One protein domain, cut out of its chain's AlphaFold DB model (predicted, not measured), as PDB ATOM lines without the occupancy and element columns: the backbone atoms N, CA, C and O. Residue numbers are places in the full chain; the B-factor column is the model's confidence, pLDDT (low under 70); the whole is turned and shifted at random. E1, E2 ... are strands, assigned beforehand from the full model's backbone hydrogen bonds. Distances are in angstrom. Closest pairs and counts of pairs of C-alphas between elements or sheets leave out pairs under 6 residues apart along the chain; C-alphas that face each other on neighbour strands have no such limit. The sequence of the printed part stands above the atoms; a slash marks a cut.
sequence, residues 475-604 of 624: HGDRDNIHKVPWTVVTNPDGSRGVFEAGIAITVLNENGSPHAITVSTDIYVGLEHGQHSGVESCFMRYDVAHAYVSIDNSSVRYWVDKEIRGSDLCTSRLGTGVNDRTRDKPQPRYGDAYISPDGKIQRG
ATOM      1  N   HIS A 475     -38.465  10.045 -57.935       94.00
ATOM      2  CA  HIS A 475     -37.554   9.533 -56.903       94.00
ATOM      3  C   HIS A 475     -38.202   8.528 -55.924       94.00
ATOM      4  O   HIS A 475     -37.493   7.850 -55.179       94.00
ATOM      5  N   GLY A 476     -39.525   8.393 -55.932       89.38
ATOM      6  CA  GLY A 476     -40.297   7.449 -55.130       89.38
ATOM      7  C   GLY A 476     -41.790   7.678 -55.338       89.38
ATOM      8  O   GLY A 476     -42.166   8.732 -55.828       89.38
ATOM      9  N   ASP A 477     -42.625   6.712 -54.948       82.31
ATOM     10  CA  ASP A 477     -44.092   6.793 -55.113       82.31
ATOM     11  C   ASP A 477     -44.858   6.549 -53.802       82.31
ATOM     12  O   ASP A 477     -46.083   6.419 -53.775       82.31
ATOM     13  N   ARG A 478     -44.133   6.451 -52.678       78.94
ATOM     14  CA  ARG A 478     -44.727   6.135 -51.371       78.94
ATOM     15  C   ARG A 478     -45.688   7.207 -50.876       78.94
ATOM     16  O   ARG A 478     -46.508   6.899 -50.020       78.94
ATOM     17  N   ASP A 479     -45.586   8.433 -51.378       72.44
ATOM     18  CA  ASP A 479     -46.387   9.589 -50.983       72.44
ATOM     19  C   ASP A 479     -47.315  10.157 -52.062       72.44
ATOM     20  O   ASP A 479     -47.945  11.184 -51.807       72.44
ATOM     21  N   ASN A 480     -47.561   9.413 -53.153       60.03
ATOM     22  CA  ASN A 480     -48.526   9.760 -54.218       60.03
ATOM     23  C   ASN A 480     -49.973   9.983 -53.709       60.03
ATOM     24  O   ASN A 480     -50.838  10.407 -54.469       60.03
ATOM     25  N   ILE A 481     -50.259   9.682 -52.433       54.28
ATOM     26  CA  ILE A 481     -51.587   9.750 -51.799       54.28
ATOM     27  C   ILE A 481     -51.628  10.736 -50.605       54.28
ATOM     28  O   ILE A 481     -52.696  10.989 -50.050       54.28
ATOM     29  N   HIS A 482     -50.525  11.362 -50.178       61.03
ATOM     30  CA  HIS A 482     -50.476  12.008 -48.850       61.03
ATOM     31  C   HIS A 482     -50.915  13.471 -48.779       61.03
ATOM     32  O   HIS A 482     -50.403  14.230 -47.957       61.03
ATOM     33  N   LYS A 483     -51.936  13.847 -49.551       82.44
ATOM     34  CA  LYS A 483     -52.770  14.990 -49.176       82.44
ATOM     35  C   LYS A 483     -53.686  14.547 -48.031       82.44
ATOM     36  O   LYS A 483     -54.722  13.927 -48.259       82.44
ATOM     37  N   VAL A 484     -53.278  14.816 -46.793       88.44
ATOM     38  CA  VAL A 484     -53.992  14.384 -45.583       88.44
ATOM     39  C   VAL A 484     -54.694  15.562 -44.903       88.44
ATOM     40  O   VAL A 484     -54.098  16.633 -44.764       88.44
ATOM     41  N   PRO A 485     -55.945  15.392 -44.437       91.00
ATOM     42  CA  PRO A 485     -56.639  16.447 -43.721       91.00
ATOM     43  C   PRO A 485     -56.032  16.608 -42.328       91.00
ATOM     44  O   PRO A 485     -56.004  15.671 -41.518       91.00
ATOM     45  N   TRP A 486     -55.575  17.819 -42.034       94.12
ATOM     46  CA  TRP A 486     -55.213  18.246 -40.692       94.12
ATOM     47  C   TRP A 486     -56.372  19.031 -40.095       94.12
ATOM     48  O   TRP A 486     -56.850  20.014 -40.664       94.12
ATOM     49  N   THR A 487     -56.831  18.598 -38.926       95.50
ATOM     50  CA  THR A 487     -57.931  19.242 -38.201       95.50
ATOM     51  C   THR A 487     -57.422  19.910 -36.939       95.50
ATOM     52  O   THR A 487     -56.664  19.323 -36.167       95.50
ATOM     53  N   VAL A 488     -57.842  21.155 -36.731       94.06
ATOM     54  CA  VAL A 488     -57.515  21.927 -35.533       94.06
ATOM     55  C   VAL A 488     -58.714  21.906 -34.596       94.06
ATOM     56  O   VAL A 488     -59.790  22.401 -34.935       94.06
ATOM     57  N   VAL A 489     -58.526  21.362 -33.396       92.25
ATOM     58  CA  VAL A 489     -59.543  21.341 -32.337       92.25
ATOM     59  C   VAL A 489     -59.117  22.300 -31.235       92.25
ATOM     60  O   VAL A 489     -58.008  22.208 -30.715       92.25
ATOM     61  N   THR A 490     -60.001  23.231 -30.875       89.00
ATOM     62  CA  THR A 490     -59.785  24.106 -29.715       89.00
ATOM     63  C   THR A 490     -60.296  23.401 -28.465       89.00
ATOM     64  O   THR A 490     -61.479  23.079 -28.366       89.00
ATOM     65  N   ASN A 491     -59.396  23.153 -27.522       83.19
ATOM     66  CA  ASN A 491     -59.705  22.548 -26.238       83.19
ATOM     67  C   ASN A 491     -60.422  23.556 -25.317       83.19
ATOM     68  O   ASN A 491     -60.299  24.769 -25.508       83.19
ATOM     69  N   PRO A 492     -61.141  23.089 -24.277       82.31
ATOM     70  CA  PRO A 492     -61.840  23.965 -23.329       82.31
ATOM     71  C   PRO A 492     -60.943  24.974 -22.595       82.31
ATOM     72  O   PRO A 492     -61.435  26.000 -22.133       82.31
ATOM     73  N   ASP A 493     -59.643  24.694 -22.483       85.00
ATOM     74  CA  ASP A 493     -58.635  25.577 -21.882       85.00
ATOM     75  C   ASP A 493     -58.080  26.634 -22.859       85.00
ATOM     76  O   ASP A 493     -57.211  27.425 -22.494       85.00
ATOM     77  N   GLY A 494     -58.576  26.659 -24.101       79.44
ATOM     78  CA  GLY A 494     -58.133  27.559 -25.163       79.44
ATOM     79  C   GLY A 494     -56.892  27.084 -25.924       79.44
ATOM     80  O   GLY A 494     -56.514  27.728 -26.906       79.44
ATOM     81  N   SER A 495     -56.268  25.967 -25.529       82.56
ATOM     82  CA  SER A 495     -55.186  25.344 -26.301       82.56
ATOM     83  C   SER A 495     -55.722  24.714 -27.589       82.56
ATOM     84  O   SER A 495     -56.908  24.401 -27.706       82.56
ATOM     85  N   ARG A 496     -54.859  24.536 -28.592       86.12
ATOM     86  CA  ARG A 496     -55.227  23.920 -29.874       86.12
ATOM     87  C   ARG A 496     -54.497  22.597 -30.048       86.12
ATOM     88  O   ARG A 496     -53.273  22.563 -29.950       86.12
ATOM     89  N   GLY A 497     -55.246  21.534 -30.315       91.00
ATOM     90  CA  GLY A 497     -54.718  20.248 -30.759       91.00
ATOM     91  C   GLY A 497     -54.801  20.132 -32.278       91.00
ATOM     92  O   GLY A 497     -55.798  20.549 -32.870       91.00
ATOM     93  N   VAL A 498     -53.767  19.564 -32.898       94.81
ATOM     94  CA  VAL A 498     -53.739  19.264 -34.335       94.81
ATOM     95  C   VAL A 498     -53.859  17.756 -34.508       94.81
ATOM     96  O   VAL A 498     -53.169  16.997 -33.828       94.81
ATOM     97  N   PHE A 499     -54.745  17.326 -35.401       94.62
ATOM     98  CA  PHE A 499     -54.983  15.916 -35.685       94.62
ATOM     99  C   PHE A 499     -54.842  15.647 -37.179       94.62
ATOM    100  O   PHE A 499     -55.553  16.252 -37.981       94.62
ATOM    101  N   GLU A 500     -53.978  14.706 -37.539       92.50
ATOM    102  CA  GLU A 500     -53.834  14.178 -38.895       92.50
ATOM    103  C   GLU A 500     -54.686  12.918 -39.017       92.50
ATOM    104  O   GLU A 500     -54.473  11.955 -38.281       92.50
ATOM    105  N   ALA A 501     -55.697  12.938 -39.891       86.69
ATOM    106  CA  ALA A 501     -56.625  11.812 -40.067       86.69
ATOM    107  C   ALA A 501     -57.208  11.259 -38.738       86.69
ATOM    108  O   ALA A 501     -57.442  10.061 -38.586       86.69
ATOM    109  N   GLY A 502     -57.439  12.139 -37.754       88.06
ATOM    110  CA  GLY A 502     -57.973  11.788 -36.431       88.06
ATOM    111  C   GLY A 502     -56.932  11.371 -35.383       88.06
ATOM    112  O   GLY A 502     -57.300  11.148 -34.230       88.06
ATOM    113  N   ILE A 503     -55.644  11.313 -35.732       90.62
ATOM    114  CA  ILE A 503     -54.543  11.010 -34.808       90.62
ATOM    115  C   ILE A 503     -53.887  12.315 -34.360       90.62
ATOM    116  O   ILE A 503     -53.505  13.136 -35.188       90.62
ATOM    117  N   ALA A 504     -53.746  12.512 -33.047       94.00
ATOM    118  CA  ALA A 504     -53.098  13.700 -32.497       94.00
ATOM    119  C   ALA A 504     -51.618  13.760 -32.907       94.00
ATOM    120  O   ALA A 504     -50.884  12.784 -32.734       94.00
ATOM    121  N   ILE A 505     -51.183  14.919 -33.400       95.69
ATOM    122  CA  ILE A 505     -49.803  15.169 -33.820       95.69
ATOM    123  C   ILE A 505     -49.239  16.441 -33.186       95.69
ATOM    124  O   ILE A 505     -49.966  17.356 -32.799       95.69
ATOM    125  N   THR A 506     -47.912  16.501 -33.096       95.62
ATOM    126  CA  THR A 506     -47.165  17.716 -32.751       95.62
ATOM    127  C   THR A 506     -46.491  18.260 -34.002       95.62
ATOM    128  O   THR A 506     -45.799  17.516 -34.692       95.62
ATOM    129  N   VAL A 507     -46.660  19.555 -34.279       95.12
ATOM    130  CA  VAL A 507     -46.038  20.220 -35.431       95.12
ATOM    131  C   VAL A 507     -44.921  21.135 -34.940       95.12
ATOM    132  O   VAL A 507     -45.140  21.985 -34.073       95.12
ATOM    133  N   LEU A 508     -43.721  20.950 -35.478       94.88
ATOM    134  CA  LEU A 508     -42.527  21.722 -35.146       94.88
ATOM    135  C   LEU A 508     -41.980  22.403 -36.400       94.88
ATOM    136  O   LEU A 508     -42.072  21.855 -37.488       94.88
ATOM    137  N   ASN A 509     -41.357  23.565 -36.257       93.75
ATOM    138  CA  ASN A 509     -40.478  24.114 -37.281       93.75
ATOM    139  C   ASN A 509     -39.204  23.266 -37.386       93.75
ATOM    140  O   ASN A 509     -38.808  22.579 -36.441       93.75
ATOM    141  N   GLU A 510     -38.491  23.402 -38.497       90.88
ATOM    142  CA  GLU A 510     -37.197  22.754 -38.740       90.88
ATOM    143  C   GLU A 510     -36.102  23.110 -37.705       90.88
ATOM    144  O   GLU A 510     -35.152  22.362 -37.510       90.88
ATOM    145  N   ASN A 511     -36.242  24.202 -36.952       90.06
ATOM    146  CA  ASN A 511     -35.348  24.519 -35.827       90.06
ATOM    147  C   ASN A 511     -35.756  23.858 -34.488       90.06
ATOM    148  O   ASN A 511     -35.133  24.120 -33.457       90.06
ATOM    149  N   GLY A 512     -36.814  23.042 -34.484       89.44
ATOM    150  CA  GLY A 512     -37.358  22.345 -33.314       89.44
ATOM    151  C   GLY A 512     -38.335  23.155 -32.453       89.44
ATOM    152  O   GLY A 512     -38.855  22.628 -31.470       89.44
ATOM    153  N   SER A 513     -38.609  24.420 -32.785       93.56
ATOM    154  CA  SER A 513     -39.634  25.210 -32.087       93.56
ATOM    155  C   SER A 513     -41.055  24.779 -32.485       93.56
ATOM    156  O   SER A 513     -41.250  24.332 -33.611       93.56
ATOM    157  N   PRO A 514     -42.071  24.918 -31.614       93.69
ATOM    158  CA  PRO A 514     -43.458  24.633 -31.981       93.69
ATOM    159  C   PRO A 514     -43.946  25.485 -33.164       93.69
ATOM    160  O   PRO A 514     -43.737  26.699 -33.176       93.69
ATOM    161  N   HIS A 515     -44.635  24.860 -34.120       92.75
ATOM    162  CA  HIS A 515     -45.286  25.540 -35.242       92.75
ATOM    163  C   HIS A 515     -46.808  25.542 -35.045       92.75
ATOM    164  O   HIS A 515     -47.421  24.508 -34.777       92.75
ATOM    165  N   ALA A 516     -47.437  26.713 -35.161       90.75
ATOM    166  CA  ALA A 516     -48.856  26.878 -34.866       90.75
ATOM    167  C   ALA A 516     -49.725  26.710 -36.120       90.75
ATOM    168  O   ALA A 516     -49.799  27.608 -36.954       90.75
ATOM    169  N   ILE A 517     -50.474  25.608 -36.196       90.62
ATOM    170  CA  ILE A 517     -51.524  25.428 -37.206       90.62
ATOM    171  C   ILE A 517     -52.822  26.036 -36.681       90.62
ATOM    172  O   ILE A 517     -53.330  25.668 -35.618       90.62
ATOM    173  N   THR A 518     -53.343  27.027 -37.399       88.56
ATOM    174  CA  THR A 518     -54.464  27.847 -36.918       88.56
ATOM    175  C   THR A 518     -55.797  27.519 -37.574       88.56
ATOM    176  O   THR A 518     -56.836  27.861 -37.009       88.56
ATOM    177  N   VAL A 519     -55.771  26.831 -38.714       89.56
ATOM    178  CA  VAL A 519     -56.943  26.453 -39.503       89.56
ATOM    179  C   VAL A 519     -56.820  25.002 -39.953       89.56
ATOM    180  O   VAL A 519     -55.724  24.537 -40.258       89.56
ATOM    181  N   SER A 520     -57.946  24.287 -39.977       93.06
ATOM    182  CA  SER A 520     -58.005  22.960 -40.591       93.06
ATOM    183  C   SER A 520     -57.793  23.091 -42.097       93.06
ATOM    184  O   SER A 520     -58.399  23.960 -42.725       93.06
ATOM    185  N   THR A 521     -56.943  22.250 -42.668       90.38
ATOM    186  CA  THR A 521     -56.570  22.294 -44.086       90.38
ATOM    187  C   THR A 521     -56.036  20.938 -44.521       90.38
ATOM    188  O   THR A 521     -55.674  20.109 -43.686       90.38
ATOM    189  N   ASP A 522     -55.941  20.732 -45.825       89.31
ATOM    190  CA  ASP A 522     -55.224  19.591 -46.368       89.31
ATOM    191  C   ASP A 522     -53.729  19.896 -46.463       89.31
ATOM    192  O   ASP A 522     -53.326  20.968 -46.924       89.31
ATOM    193  N   ILE A 523     -52.910  18.937 -46.046       89.75
ATOM    194  CA  ILE A 523     -51.456  19.048 -45.995       89.75
ATOM    195  C   ILE A 523     -50.838  17.924 -46.822       89.75
ATOM    196  O   ILE A 523     -51.179  16.764 -46.622       89.75
ATOM    197  N   TYR A 524     -49.912  18.262 -47.724       89.38
ATOM    198  CA  TYR A 524     -49.023  17.283 -48.340       89.38
ATOM    199  C   TYR A 524     -47.911  16.934 -47.355       89.38
ATOM    200  O   TYR A 524     -47.052  17.769 -47.057       89.38
ATOM    201  N   VAL A 525     -47.950  15.713 -46.828       91.25
ATOM    202  CA  VAL A 525     -46.914  15.192 -45.929       91.25
ATOM    203  C   VAL A 525     -45.975  14.306 -46.734       91.25
ATOM    204  O   VAL A 525     -46.362  13.223 -47.167       91.25
ATOM    205  N   GLY A 526     -44.740  14.759 -46.930       90.75
ATOM    206  CA  GLY A 526     -43.730  13.962 -47.613       90.75
ATOM    207  C   GLY A 526     -43.183  12.857 -46.707       90.75
ATOM    208  O   GLY A 526     -43.092  13.009 -45.481       90.75
ATOM    209  N   LEU A 527     -42.827  11.733 -47.324       90.38
ATOM    210  CA  LEU A 527     -42.319  10.548 -46.638       90.38
ATOM    211  C   LEU A 527     -40.890  10.221 -47.044       90.38
ATOM    212  O   LEU A 527     -40.439  10.548 -48.140       90.38
ATOM    213  N   GLU A 528     -40.212   9.490 -46.165       90.50
ATOM    214  CA  GLU A 528     -38.953   8.853 -46.512       90.50
ATOM    215  C   GLU A 528     -39.142   7.905 -47.705       90.50
ATOM    216  O   GLU A 528     -40.053   7.063 -47.711       90.50
ATOM    217  N   HIS A 529     -38.278   8.041 -48.712       91.31
ATOM    218  CA  HIS A 529     -38.378   7.331 -49.990       91.31
ATOM    219  C   HIS A 529     -39.654   7.640 -50.806       91.31
ATOM    220  O   HIS A 529     -40.068   6.839 -51.647       91.31
ATOM    221  N   GLY A 530     -40.308   8.775 -50.550       91.06
ATOM    222  CA  GLY A 530     -41.363   9.338 -51.395       91.06
ATOM    223  C   GLY A 530     -40.833  10.158 -52.582       91.06
ATOM    224  O   GLY A 530     -39.620  10.272 -52.781       91.06
ATOM    225  N   GLN A 531     -41.742  10.785 -53.323       90.56
ATOM    226  CA  GLN A 531     -41.546  11.683 -54.465       90.56
ATOM    227  C   GLN A 531     -40.600  12.851 -54.163       90.56
ATOM    228  O   GLN A 531     -39.951  13.376 -55.063       90.56
ATOM    229  N   HIS A 532     -40.491  13.249 -52.894       92.56
ATOM    230  CA  HIS A 532     -39.646  14.354 -52.437       92.56
ATOM    231  C   HIS A 532     -38.216  13.918 -52.053       92.56
ATOM    232  O   HIS A 532     -37.404  14.749 -51.640       92.56
ATOM    233  N   SER A 533     -37.885  12.627 -52.155       94.62
ATOM    234  CA  SER A 533     -36.596  12.056 -51.715       94.62
ATOM    235  C   SER A 533     -35.482  12.234 -52.737       94.62
ATOM    236  O   SER A 533     -35.705  12.759 -53.819       94.62
ATOM    237  N   GLY A 534     -34.269  11.790 -52.410       95.94
ATOM    238  CA  GLY A 534     -33.121  11.776 -53.315       95.94
ATOM    239  C   GLY A 534     -32.466  13.144 -53.498       95.94
ATOM    240  O   GLY A 534     -32.541  14.009 -52.621       95.94
ATOM    241  N   VAL A 535     -31.783  13.314 -54.630       96.75
ATOM    242  CA  VAL A 535     -31.010  14.523 -54.946       96.75
ATOM    243  C   VAL A 535     -31.929  15.744 -55.007       96.75
ATOM    244  O   VAL A 535     -32.863  15.784 -55.805       96.75
ATOM    245  N   GLU A 536     -31.648  16.735 -54.161       93.88
ATOM    246  CA  GLU A 536     -32.479  17.927 -53.941       93.88
ATOM    247  C   GLU A 536     -32.668  18.774 -55.204       93.88
ATOM    248  O   GLU A 536     -33.764  19.276 -55.440       93.88
ATOM    249  N   SER A 537     -31.627  18.899 -56.034       93.25
ATOM    250  CA  SER A 537     -31.673  19.708 -57.255       93.25
ATOM    251  C   SER A 537     -32.317  18.998 -58.447       93.25
ATOM    252  O   SER A 537     -32.435  19.605 -59.509       93.25
ATOM    253  N   CYS A 538     -32.752  17.741 -58.306       96.25
ATOM    254  CA  CYS A 538     -33.340  16.994 -59.413       96.25
ATOM    255  C   CYS A 538     -34.772  17.452 -59.703       96.25
ATOM    256  O   CYS A 538     -35.599  17.447 -58.793       96.25
ATOM    257  N   PHE A 539     -35.127  17.754 -60.952       94.62
ATOM    258  CA  PHE A 539     -36.511  18.097 -61.291       94.62
ATOM    259  C   PHE A 539     -37.469  16.897 -61.217       94.62
ATOM    260  O   PHE A 539     -38.672  17.114 -61.184       94.62
ATOM    261  N   MET A 540     -36.982  15.649 -61.123       94.94
ATOM    262  CA  MET A 540     -37.816  14.455 -60.855       94.94
ATOM    263  C   MET A 540     -38.226  14.307 -59.383       94.94
ATOM    264  O   MET A 540     -38.976  13.394 -59.027       94.94
ATOM    265  N   ARG A 541     -37.722  15.194 -58.522       92.00
ATOM    266  CA  ARG A 541     -38.132  15.342 -57.131       92.00
ATOM    267  C   ARG A 541     -39.269  16.359 -57.052       92.00
ATOM    268  O   ARG A 541     -39.132  17.481 -57.534       92.00
ATOM    269  N   TYR A 542     -40.361  16.002 -56.391       88.50
ATOM    270  CA  TYR A 542     -41.456  16.943 -56.150       88.50
ATOM    271  C   TYR A 542     -41.064  18.046 -55.155       88.50
ATOM    272  O   TYR A 542     -40.278  17.823 -54.232       88.50
ATOM    273  N   ASP A 543     -41.649  19.234 -55.327       86.56
ATOM    274  CA  ASP A 543     -41.424  20.437 -54.513       86.56
ATOM    275  C   ASP A 543     -42.703  20.901 -53.779       86.56
ATOM    276  O   ASP A 543     -42.881  22.092 -53.523       86.56
ATOM    277  N   VAL A 544     -43.620  19.979 -53.444       86.31
ATOM    278  CA  VAL A 544     -44.985  20.318 -52.973       86.31
ATOM    279  C   VAL A 544     -45.309  19.919 -51.529       86.31
ATOM    280  O   VAL A 544     -46.420  20.167 -51.061       86.31
ATOM    281  N   ALA A 545     -44.378  19.311 -50.796       90.00
ATOM    282  CA  ALA A 545     -44.595  18.942 -49.401       90.00
ATOM    283  C   ALA A 545     -44.678  20.180 -48.489       90.00
ATOM    284  O   ALA A 545     -43.828  21.065 -48.538       90.00
ATOM    285  N   HIS A 546     -45.671  20.211 -47.595       91.62
ATOM    286  CA  HIS A 546     -45.776  21.244 -46.551       91.62
ATOM    287  C   HIS A 546     -45.255  20.757 -45.191       91.62
ATOM    288  O   HIS A 546     -45.015  21.555 -44.287       91.62
ATOM    289  N   ALA A 547     -45.105  19.443 -45.009       93.44
ATOM    290  CA  ALA A 547     -44.541  18.856 -43.800       93.44
ATOM    291  C   ALA A 547     -43.880  17.497 -44.081       93.44
ATOM    292  O   ALA A 547     -44.107  16.893 -45.128       93.44
ATOM    293  N   TYR A 548     -43.094  16.992 -43.131       93.25
ATOM    294  CA  TYR A 548     -42.530  15.638 -43.164       93.25
ATOM    295  C   TYR A 548     -42.538  14.975 -41.787       93.25
ATOM    296  O   TYR A 548     -42.612  15.638 -40.749       93.25
ATOM    297  N   VAL A 549     -42.508  13.645 -41.774       91.88
ATOM    298  CA  VAL A 549     -42.584  12.838 -40.548       91.88
ATOM    299  C   VAL A 549     -41.229  12.821 -39.832       91.88
ATOM    300  O   VAL A 549     -40.186  12.632 -40.456       91.88
ATOM    301  N   SER A 550     -41.230  12.999 -38.509       91.62
ATOM    302  CA  SER A 550     -40.016  12.812 -37.706       91.62
ATOM    303  C   SER A 550     -39.581  11.343 -37.706       91.62
ATOM    304  O   SER A 550     -40.403  10.453 -37.485       91.62
ATOM    305  N   ILE A 551     -38.285  11.095 -37.909       88.38
ATOM    306  CA  ILE A 551     -37.690   9.749 -37.910       88.38
ATOM    307  C   ILE A 551     -37.719   9.156 -36.493       88.38
ATOM    308  O   ILE A 551     -37.956   7.963 -36.321       88.38
ATOM    309  N   ASP A 552     -37.554   9.999 -35.469       88.50
ATOM    310  CA  ASP A 552     -37.512   9.567 -34.067       88.50
ATOM    311  C   ASP A 552     -38.907   9.377 -33.450       88.50
ATOM    312  O   ASP A 552     -39.060   8.691 -32.436       88.50
ATOM    313  N   ASN A 553     -39.937  10.024 -34.009       91.19
ATOM    314  CA  ASN A 553     -41.286   9.999 -33.448       91.19
ATOM    315  C   ASN A 553     -42.366  10.212 -34.519       91.19
ATOM    316  O   ASN A 553     -42.621  11.333 -34.952       91.19
ATOM    317  N   SER A 554     -43.092   9.148 -34.858       90.56
ATOM    318  CA  SER A 554     -44.145   9.171 -35.881       90.56
ATOM    319  C   SER A 554     -45.355  10.060 -35.555       90.56
ATOM    320  O   SER A 554     -46.147  10.343 -36.454       90.56
ATOM    321  N   SER A 555     -45.506  10.551 -34.318       93.19
ATOM    322  CA  SER A 555     -46.516  11.556 -33.941       93.19
ATOM    323  C   SER A 555     -46.032  13.003 -34.106       93.19
ATOM    324  O   SER A 555     -46.784  13.936 -33.823       93.19
ATOM    325  N   VAL A 556     -44.791  13.218 -34.546       94.56
ATOM    326  CA  VAL A 556     -44.224  14.547 -34.809       94.56
ATOM    327  C   VAL A 556     -44.148  14.796 -36.316       94.56
ATOM    328  O   VAL A 556     -43.794  13.912 -37.103       94.56
ATOM    329  N   ARG A 557     -44.497  16.016 -36.721       94.50
ATOM    330  CA  ARG A 557     -44.333  16.542 -38.077       94.50
ATOM    331  C   ARG A 557     -43.418  17.757 -38.023       94.50
ATOM    332  O   ARG A 557     -43.600  18.619 -37.164       94.50
ATOM    333  N   TYR A 558     -42.474  17.839 -38.947       95.06
ATOM    334  CA  TYR A 558     -41.715  19.057 -39.190       95.06
ATOM    335  C   TYR A 558     -42.375  19.840 -40.321       95.06
ATOM    336  O   TYR A 558     -42.632  19.287 -41.386       95.06
ATOM    337  N   TRP A 559     -42.681  21.106 -40.062       94.62
ATOM    338  CA  TRP A 559     -43.237  22.046 -41.023       94.62
ATOM    339  C   TRP A 559     -42.166  22.494 -42.013       94.62
ATOM    340  O   TRP A 559     -41.039  22.808 -41.617       94.62
ATOM    341  N   VAL A 560     -42.533  22.535 -43.290       91.06
ATOM    342  CA  VAL A 560     -41.684  22.986 -44.389       91.06
ATOM    343  C   VAL A 560     -42.159  24.360 -44.837       91.06
ATOM    344  O   VAL A 560     -43.217  24.493 -45.444       91.06
ATOM    345  N   ASP A 561     -41.357  25.388 -44.557       82.81
ATOM    346  CA  ASP A 561     -41.672  26.758 -44.983       82.81
ATOM    347  C   ASP A 561     -41.593  26.920 -46.505       82.81
ATOM    348  O   ASP A 561     -42.395  27.631 -47.108       82.81
ATOM    349  N   LYS A 562     -40.602  26.269 -47.126       82.12
ATOM    350  CA  LYS A 562     -40.395  26.279 -48.571       82.12
ATOM    351  C   LYS A 562     -39.689  25.003 -49.023       82.12
ATOM    352  O   LYS A 562     -38.716  24.554 -48.404       82.12
ATOM    353  N   GLU A 563     -40.181  24.450 -50.120       86.12
ATOM    354  CA  GLU A 563     -39.512  23.389 -50.859       86.12
ATOM    355  C   GLU A 563     -38.550  23.949 -51.908       86.12
ATOM    356  O   GLU A 563     -38.757  25.033 -52.463       86.12
ATOM    357  N   ILE A 564     -37.469  23.209 -52.150       84.25
ATOM    358  CA  ILE A 564     -36.476  23.562 -53.164       84.25
ATOM    359  C   ILE A 564     -36.896  22.922 -54.478       84.25
ATOM    360  O   ILE A 564     -37.096  21.710 -54.561       84.25
ATOM    361  N   ARG A 565     -37.025  23.761 -55.503       85.19
ATOM    362  CA  ARG A 565     -37.292  23.312 -56.862       85.19
ATOM    363  C   ARG A 565     -35.990  22.885 -57.519       85.19
ATOM    364  O   ARG A 565     -35.046  23.668 -57.574       85.19
ATOM    365  N   GLY A 566     -35.975  21.663 -58.033       88.44
ATOM    366  CA  GLY A 566     -34.875  21.164 -58.837       88.44
ATOM    367  C   GLY A 566     -34.914  21.672 -60.278       88.44
ATOM    368  O   GLY A 566     -35.989  21.861 -60.848       88.44
ATOM    369  N   SER A 567     -33.737  21.852 -60.870       90.25
ATOM    370  CA  SER A 567     -33.542  22.154 -62.295       90.25
ATOM    371  C   SER A 567     -32.656  21.127 -63.005       90.25
ATOM    372  O   SER A 567     -32.527  21.185 -64.224       90.25
ATOM    373  N   ASP A 568     -32.084  20.168 -62.275       94.00
ATOM    374  CA  ASP A 568     -31.117  19.199 -62.791       94.00
ATOM    375  C   ASP A 568     -31.726  17.812 -63.013       94.00
ATOM    376  O   ASP A 568     -32.800  17.502 -62.499       94.00
ATOM    377  N   LEU A 569     -31.011  16.936 -63.722       95.81
ATOM    378  CA  LEU A 569     -31.327  15.507 -63.792       95.81
ATOM    379  C   LEU A 569     -30.246  14.705 -63.058       95.81
ATOM    380  O   LEU A 569     -29.074  14.717 -63.427       95.81
ATOM    381  N   CYS A 570     -30.619  14.023 -61.975       97.44
ATOM    382  CA  CYS A 570     -29.628  13.424 -61.086       97.44
ATOM    383  C   CYS A 570     -28.940  12.175 -61.669       97.44
ATOM    384  O   CYS A 570     -29.535  11.401 -62.415       97.44
ATOM    385  N   THR A 571     -27.699  11.932 -61.237       97.00
ATOM    386  CA  THR A 571     -26.904  10.717 -61.527       97.00
ATOM    387  C   THR A 571     -26.694   9.838 -60.286       97.00
ATOM    388  O   THR A 571     -25.875   8.924 -60.256       97.00
ATOM    389  N   SER A 572     -27.417  10.138 -59.207       96.19
ATOM    390  CA  SER A 572     -27.317   9.436 -57.931       96.19
ATOM    391  C   SER A 572     -28.693   9.272 -57.312       96.19
ATOM    392  O   SER A 572     -29.592  10.085 -57.516       96.19
ATOM    393  N   ARG A 573     -28.848   8.211 -56.525       95.06
ATOM    394  CA  ARG A 573     -30.023   7.993 -55.676       95.06
ATOM    395  C   ARG A 573     -29.899   8.641 -54.299       95.06
ATOM    396  O   ARG A 573     -30.901   8.775 -53.601       95.06
ATOM    397  N   LEU A 574     -28.675   8.962 -53.880       97.06
ATOM    398  CA  LEU A 574     -28.402   9.415 -52.520       97.06
ATOM    399  C   LEU A 574     -28.995  10.805 -52.297       97.06
ATOM    400  O   LEU A 574     -28.883  11.677 -53.160       97.06
ATOM    401  N   GLY A 575     -29.631  10.990 -51.145       96.38
ATOM    402  CA  GLY A 575     -30.171  12.278 -50.735       96.38
ATOM    403  C   GLY A 575     -29.067  13.327 -50.612       96.38
ATOM    404  O   GLY A 575     -27.975  13.032 -50.128       96.38
ATOM    405  N   THR A 576     -29.349  14.554 -51.040       96.19
ATOM    406  CA  THR A 576     -28.444  15.709 -50.903       96.19
ATOM    407  C   THR A 576     -29.181  16.883 -50.262       96.19
ATOM    408  O   THR A 576     -30.409  16.876 -50.198       96.19
ATOM    409  N   GLY A 577     -28.458  17.892 -49.770       93.12
ATOM    410  CA  GLY A 577     -29.079  19.094 -49.198       93.12
ATOM    411  C   GLY A 577     -30.011  18.763 -48.028       93.12
ATOM    412  O   GLY A 577     -29.605  18.096 -47.074       93.12
ATOM    413  N   VAL A 578     -31.280  19.174 -48.101       92.44
ATOM    414  CA  VAL A 578     -32.300  18.852 -47.085       92.44
ATOM    415  C   VAL A 578     -32.591  17.352 -46.964       92.44
ATOM    416  O   VAL A 578     -33.116  16.913 -45.938       92.44
ATOM    417  N   ASN A 579     -32.231  16.564 -47.978       95.06
ATOM    418  CA  ASN A 579     -32.369  15.109 -48.010       95.06
ATOM    419  C   ASN A 579     -31.095  14.352 -47.626       95.06
ATOM    420  O   ASN A 579     -31.140  13.125 -47.542       95.06
ATOM    421  N   ASP A 580     -29.975  15.039 -47.392       95.44
ATOM    422  CA  ASP A 580     -28.712  14.391 -47.037       95.44
ATOM    423  C   ASP A 580     -28.857  13.586 -45.742       95.44
ATOM    424  O   ASP A 580     -29.210  14.129 -44.696       95.44
ATOM    425  N   ARG A 581     -28.551  12.287 -45.806       92.38
ATOM    426  CA  ARG A 581     -28.613  11.344 -44.677       92.38
ATOM    427  C   ARG A 581     -27.755  11.748 -43.481       92.38
ATOM    428  O   ARG A 581     -28.029  11.303 -42.370       92.38
ATOM    429  N   THR A 582     -26.725  12.553 -43.705       91.38
ATOM    430  CA  THR A 582     -25.795  13.032 -42.678       91.38
ATOM    431  C   THR A 582     -26.267  14.316 -41.990       91.38
ATOM    432  O   THR A 582     -25.599  14.817 -41.087       91.38
ATOM    433  N   ARG A 583     -27.420  14.864 -42.390       88.25
ATOM    434  CA  ARG A 583     -27.980  16.088 -41.817       88.25
ATOM    435  C   ARG A 583     -28.492  15.844 -40.391       88.25
ATOM    436  O   ARG A 583     -29.498  15.172 -40.189       88.25
ATOM    437  N   ASP A 584     -27.826  16.452 -39.410       80.94
ATOM    438  CA  ASP A 584     -28.159  16.268 -37.990       80.94
ATOM    439  C   ASP A 584     -29.373  17.088 -37.519       80.94
ATOM    440  O   ASP A 584     -30.234  16.567 -36.807       80.94
ATOM    441  N   LYS A 585     -29.429  18.398 -37.834       78.94
ATOM    442  CA  LYS A 585     -30.500  19.294 -37.351       78.94
ATOM    443  C   LYS A 585     -30.991  20.328 -38.383       78.94
ATOM    444  O   LYS A 585     -30.204  21.182 -38.793       78.94
ATOM    445  N   PRO A 586     -32.302  20.315 -38.703       76.38
ATOM    446  CA  PRO A 586     -33.197  19.182 -38.433       76.38
ATOM    447  C   PRO A 586     -32.707  17.941 -39.184       76.38
ATOM    448  O   PRO A 586     -31.855  18.039 -40.066       76.38
ATOM    449  N   GLN A 587     -33.258  16.792 -38.811       90.12
ATOM    450  CA  GLN A 587     -33.055  15.520 -39.500       90.12
ATOM    451  C   GLN A 587     -33.206  15.649 -41.038       90.12
ATOM    452  O   GLN A 587     -33.808  16.615 -41.528       90.12
ATOM    453  N   PRO A 588     -32.752  14.663 -41.827       93.19
ATOM    454  CA  PRO A 588     -33.046  14.623 -43.257       93.19
ATOM    455  C   PRO A 588     -34.568  14.623 -43.481       93.19
ATOM    456  O   PRO A 588     -35.295  13.956 -42.736       93.19
ATOM    457  N   ARG A 589     -35.064  15.368 -44.480       92.62
ATOM    458  CA  ARG A 589     -36.513  15.443 -44.745       92.62
ATOM    459  C   ARG A 589     -37.055  14.105 -45.248       92.62
ATOM    460  O   ARG A 589     -37.940  13.530 -44.622       92.62
ATOM    461  N   TYR A 590     -36.492  13.612 -46.354       92.44
ATOM    462  CA  TYR A 590     -37.011  12.439 -47.074       92.44
ATOM    463  C   TYR A 590     -35.938  11.376 -47.378       92.44
ATOM    464  O   TYR A 590     -36.259  10.256 -47.771       92.44
ATOM    465  N   GLY A 591     -34.659  11.695 -47.159       94.38
ATOM    466  CA  GLY A 591     -33.553  10.761 -47.366       94.38
ATOM    467  C   GLY A 591     -33.321  10.407 -48.838       94.38
ATOM    468  O   GLY A 591     -33.573  11.206 -49.739       94.38
ATOM    469  N   ASP A 592     -32.814   9.199 -49.080       96.12
ATOM    470  CA  ASP A 592     -32.471   8.706 -50.421       96.12
ATOM    471  C   ASP A 592     -33.710   8.365 -51.259       96.12
ATOM    472  O   ASP A 592     -34.764   8.016 -50.721       96.12
ATOM    473  N   ALA A 593     -33.562   8.374 -52.584       95.88
ATOM    474  CA  ALA A 593     -34.578   7.860 -53.497       95.88
ATOM    475  C   ALA A 593     -34.906   6.379 -53.208       95.88
ATOM    476  O   ALA A 593     -34.099   5.631 -52.640       95.88
ATOM    477  N   TYR A 594     -36.120   5.968 -53.565       94.56
ATOM    478  CA  TYR A 594     -36.673   4.668 -53.207       94.56
ATOM    479  C   TYR A 594     -35.910   3.493 -53.823       94.56
ATOM    480  O   TYR A 594     -35.565   3.490 -55.003       94.56
ATOM    481  N   ILE A 595     -35.718   2.458 -53.004       92.31
ATOM    482  CA  ILE A 595     -35.338   1.116 -53.434       92.31
ATOM    483  C   ILE A 595     -36.316   0.122 -52.806       92.31
ATOM    484  O   ILE A 595     -36.582   0.191 -51.599       92.31
ATOM    485  N   SER A 596     -36.848  -0.807 -53.601       90.44
ATOM    486  CA  SER A 596     -37.681  -1.884 -53.060       90.44
ATOM    487  C   SER A 596     -36.887  -2.809 -52.135       90.44
ATOM    488  O   SER A 596     -35.683  -2.979 -52.305       90.44
ATOM    489  N   PRO A 597     -37.538  -3.487 -51.173       89.94
ATOM    490  CA  PRO A 597     -36.846  -4.415 -50.274       89.94
ATOM    491  C   PRO A 597     -36.043  -5.523 -50.977       89.94
ATOM    492  O   PRO A 597     -35.072  -6.018 -50.412       89.94
ATOM    493  N   ASP A 598     -36.441  -5.918 -52.190       89.19
ATOM    494  CA  ASP A 598     -35.743  -6.910 -53.017       89.19
ATOM    495  C   ASP A 598     -34.700  -6.303 -53.976       89.19
ATOM    496  O   ASP A 598     -34.046  -7.039 -54.711       89.19
ATOM    497  N   GLY A 599     -34.529  -4.977 -53.966       87.44
ATOM    498  CA  GLY A 599     -33.542  -4.246 -54.759       87.44
ATOM    499  C   GLY A 599     -33.844  -4.146 -56.257       87.44
ATOM    500  O   GLY A 599     -33.014  -3.612 -56.993       87.44
ATOM    501  N   LYS A 600     -34.988  -4.663 -56.720       84.75
ATOM    502  CA  LYS A 600     -35.344  -4.680 -58.148       84.75
ATOM    503  C   LYS A 600     -35.793  -3.318 -58.659       84.75
ATOM    504  O   LYS A 600     -35.369  -2.895 -59.723       84.75
ATOM    505  N   ILE A 601     -36.608  -2.637 -57.866       87.69
ATOM    506  CA  ILE A 601     -37.099  -1.287 -58.128       87.69
ATOM    507  C   ILE A 601     -36.082  -0.318 -57.544       87.69
ATOM    508  O   ILE A 601     -35.804  -0.351 -56.341       87.69
ATOM    509  N   GLN A 602     -35.515   0.530 -58.398       90.69
ATOM    510  CA  GLN A 602     -34.524   1.531 -58.012       90.69
ATOM    511  C   GLN A 602     -34.851   2.874 -58.666       90.69
ATOM    512  O   GLN A 602     -34.852   3.004 -59.893       90.69
ATOM    513  N   ARG A 603     -35.109   3.874 -57.819       93.00
ATOM    514  CA  ARG A 603     -35.379   5.269 -58.186       93.00
ATOM    515  C   ARG A 603     -34.151   6.168 -57.987       93.00
ATOM    516  O   ARG A 603     -33.158   5.768 -57.376       93.00
ATOM    517  N   GLY A 604     -34.239   7.415 -58.461       94.50
ATOM    518  CA  GLY A 604     -33.085   8.318 -58.560       94.50
ATOM    519  C   GLY A 604     -32.128   7.868 -59.667       94.50
ATOM    520  O   GLY A 604     -32.491   7.006 -60.464       94.50
TER     521      GLY A 604
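What this domain is: This is residues 475 to 604 of the 624 residues of an uncharacterized protein of Verrucomicrobia bacterium (UniProt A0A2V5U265). With little regular structure, this is a small closed barrel of six strands towards one end, the E1-E2 hairpin at its tip, and long loops, residues 527 to 546 and 560 to 604, towards the other. The printed part has 130 residues, 33 of them in E1 to E6, no named helix, class all strand; the mixed ring runs E1, E2, E3, E6, E5, E4. It is compact, radius of gyration of the C-alphas 15.3 A, spanning 53 by 26 by 25 A.

Where its parts are: Find C-alpha 483 at (-52.770, 14.990, -49.176); there E1, residues 483 to 490, begins its 22.6 A. Next come E2, 496 to 500, E3, 503 to 509, E4, 521 to 526, E5, 547 to 549, and E6, 556 to 559, ending at (-43.237, 22.046, -41.023).

How they stand to each other: E1, E2 and E3 make a meander, successive antiparallel hairpins; look for N 487 and O 499, 2.8 A, and N 503 and O 500, 2.9 A, within hydrogen-bond range. E4, antiparallel to E1 (N 486 and O 521, 2.8 A), completes a Greek key, its fourth strand beside its first. E6 is parallel to E3 (N 559 and O 508, 2.7 A) and forms a hairpin with E5 (N 558 and O 548, 2.8 A); E5 is parallel to E4 (N 526 and O 547, 2.9 A).

The domain as a whole: The farthest C-alphas, Pro 492 and Thr 571, are 53.4 A apart. The printed part has no cut; links E3 to E4 and E4 to E5 are long. Residues 480 to 482 have pLDDT under 70.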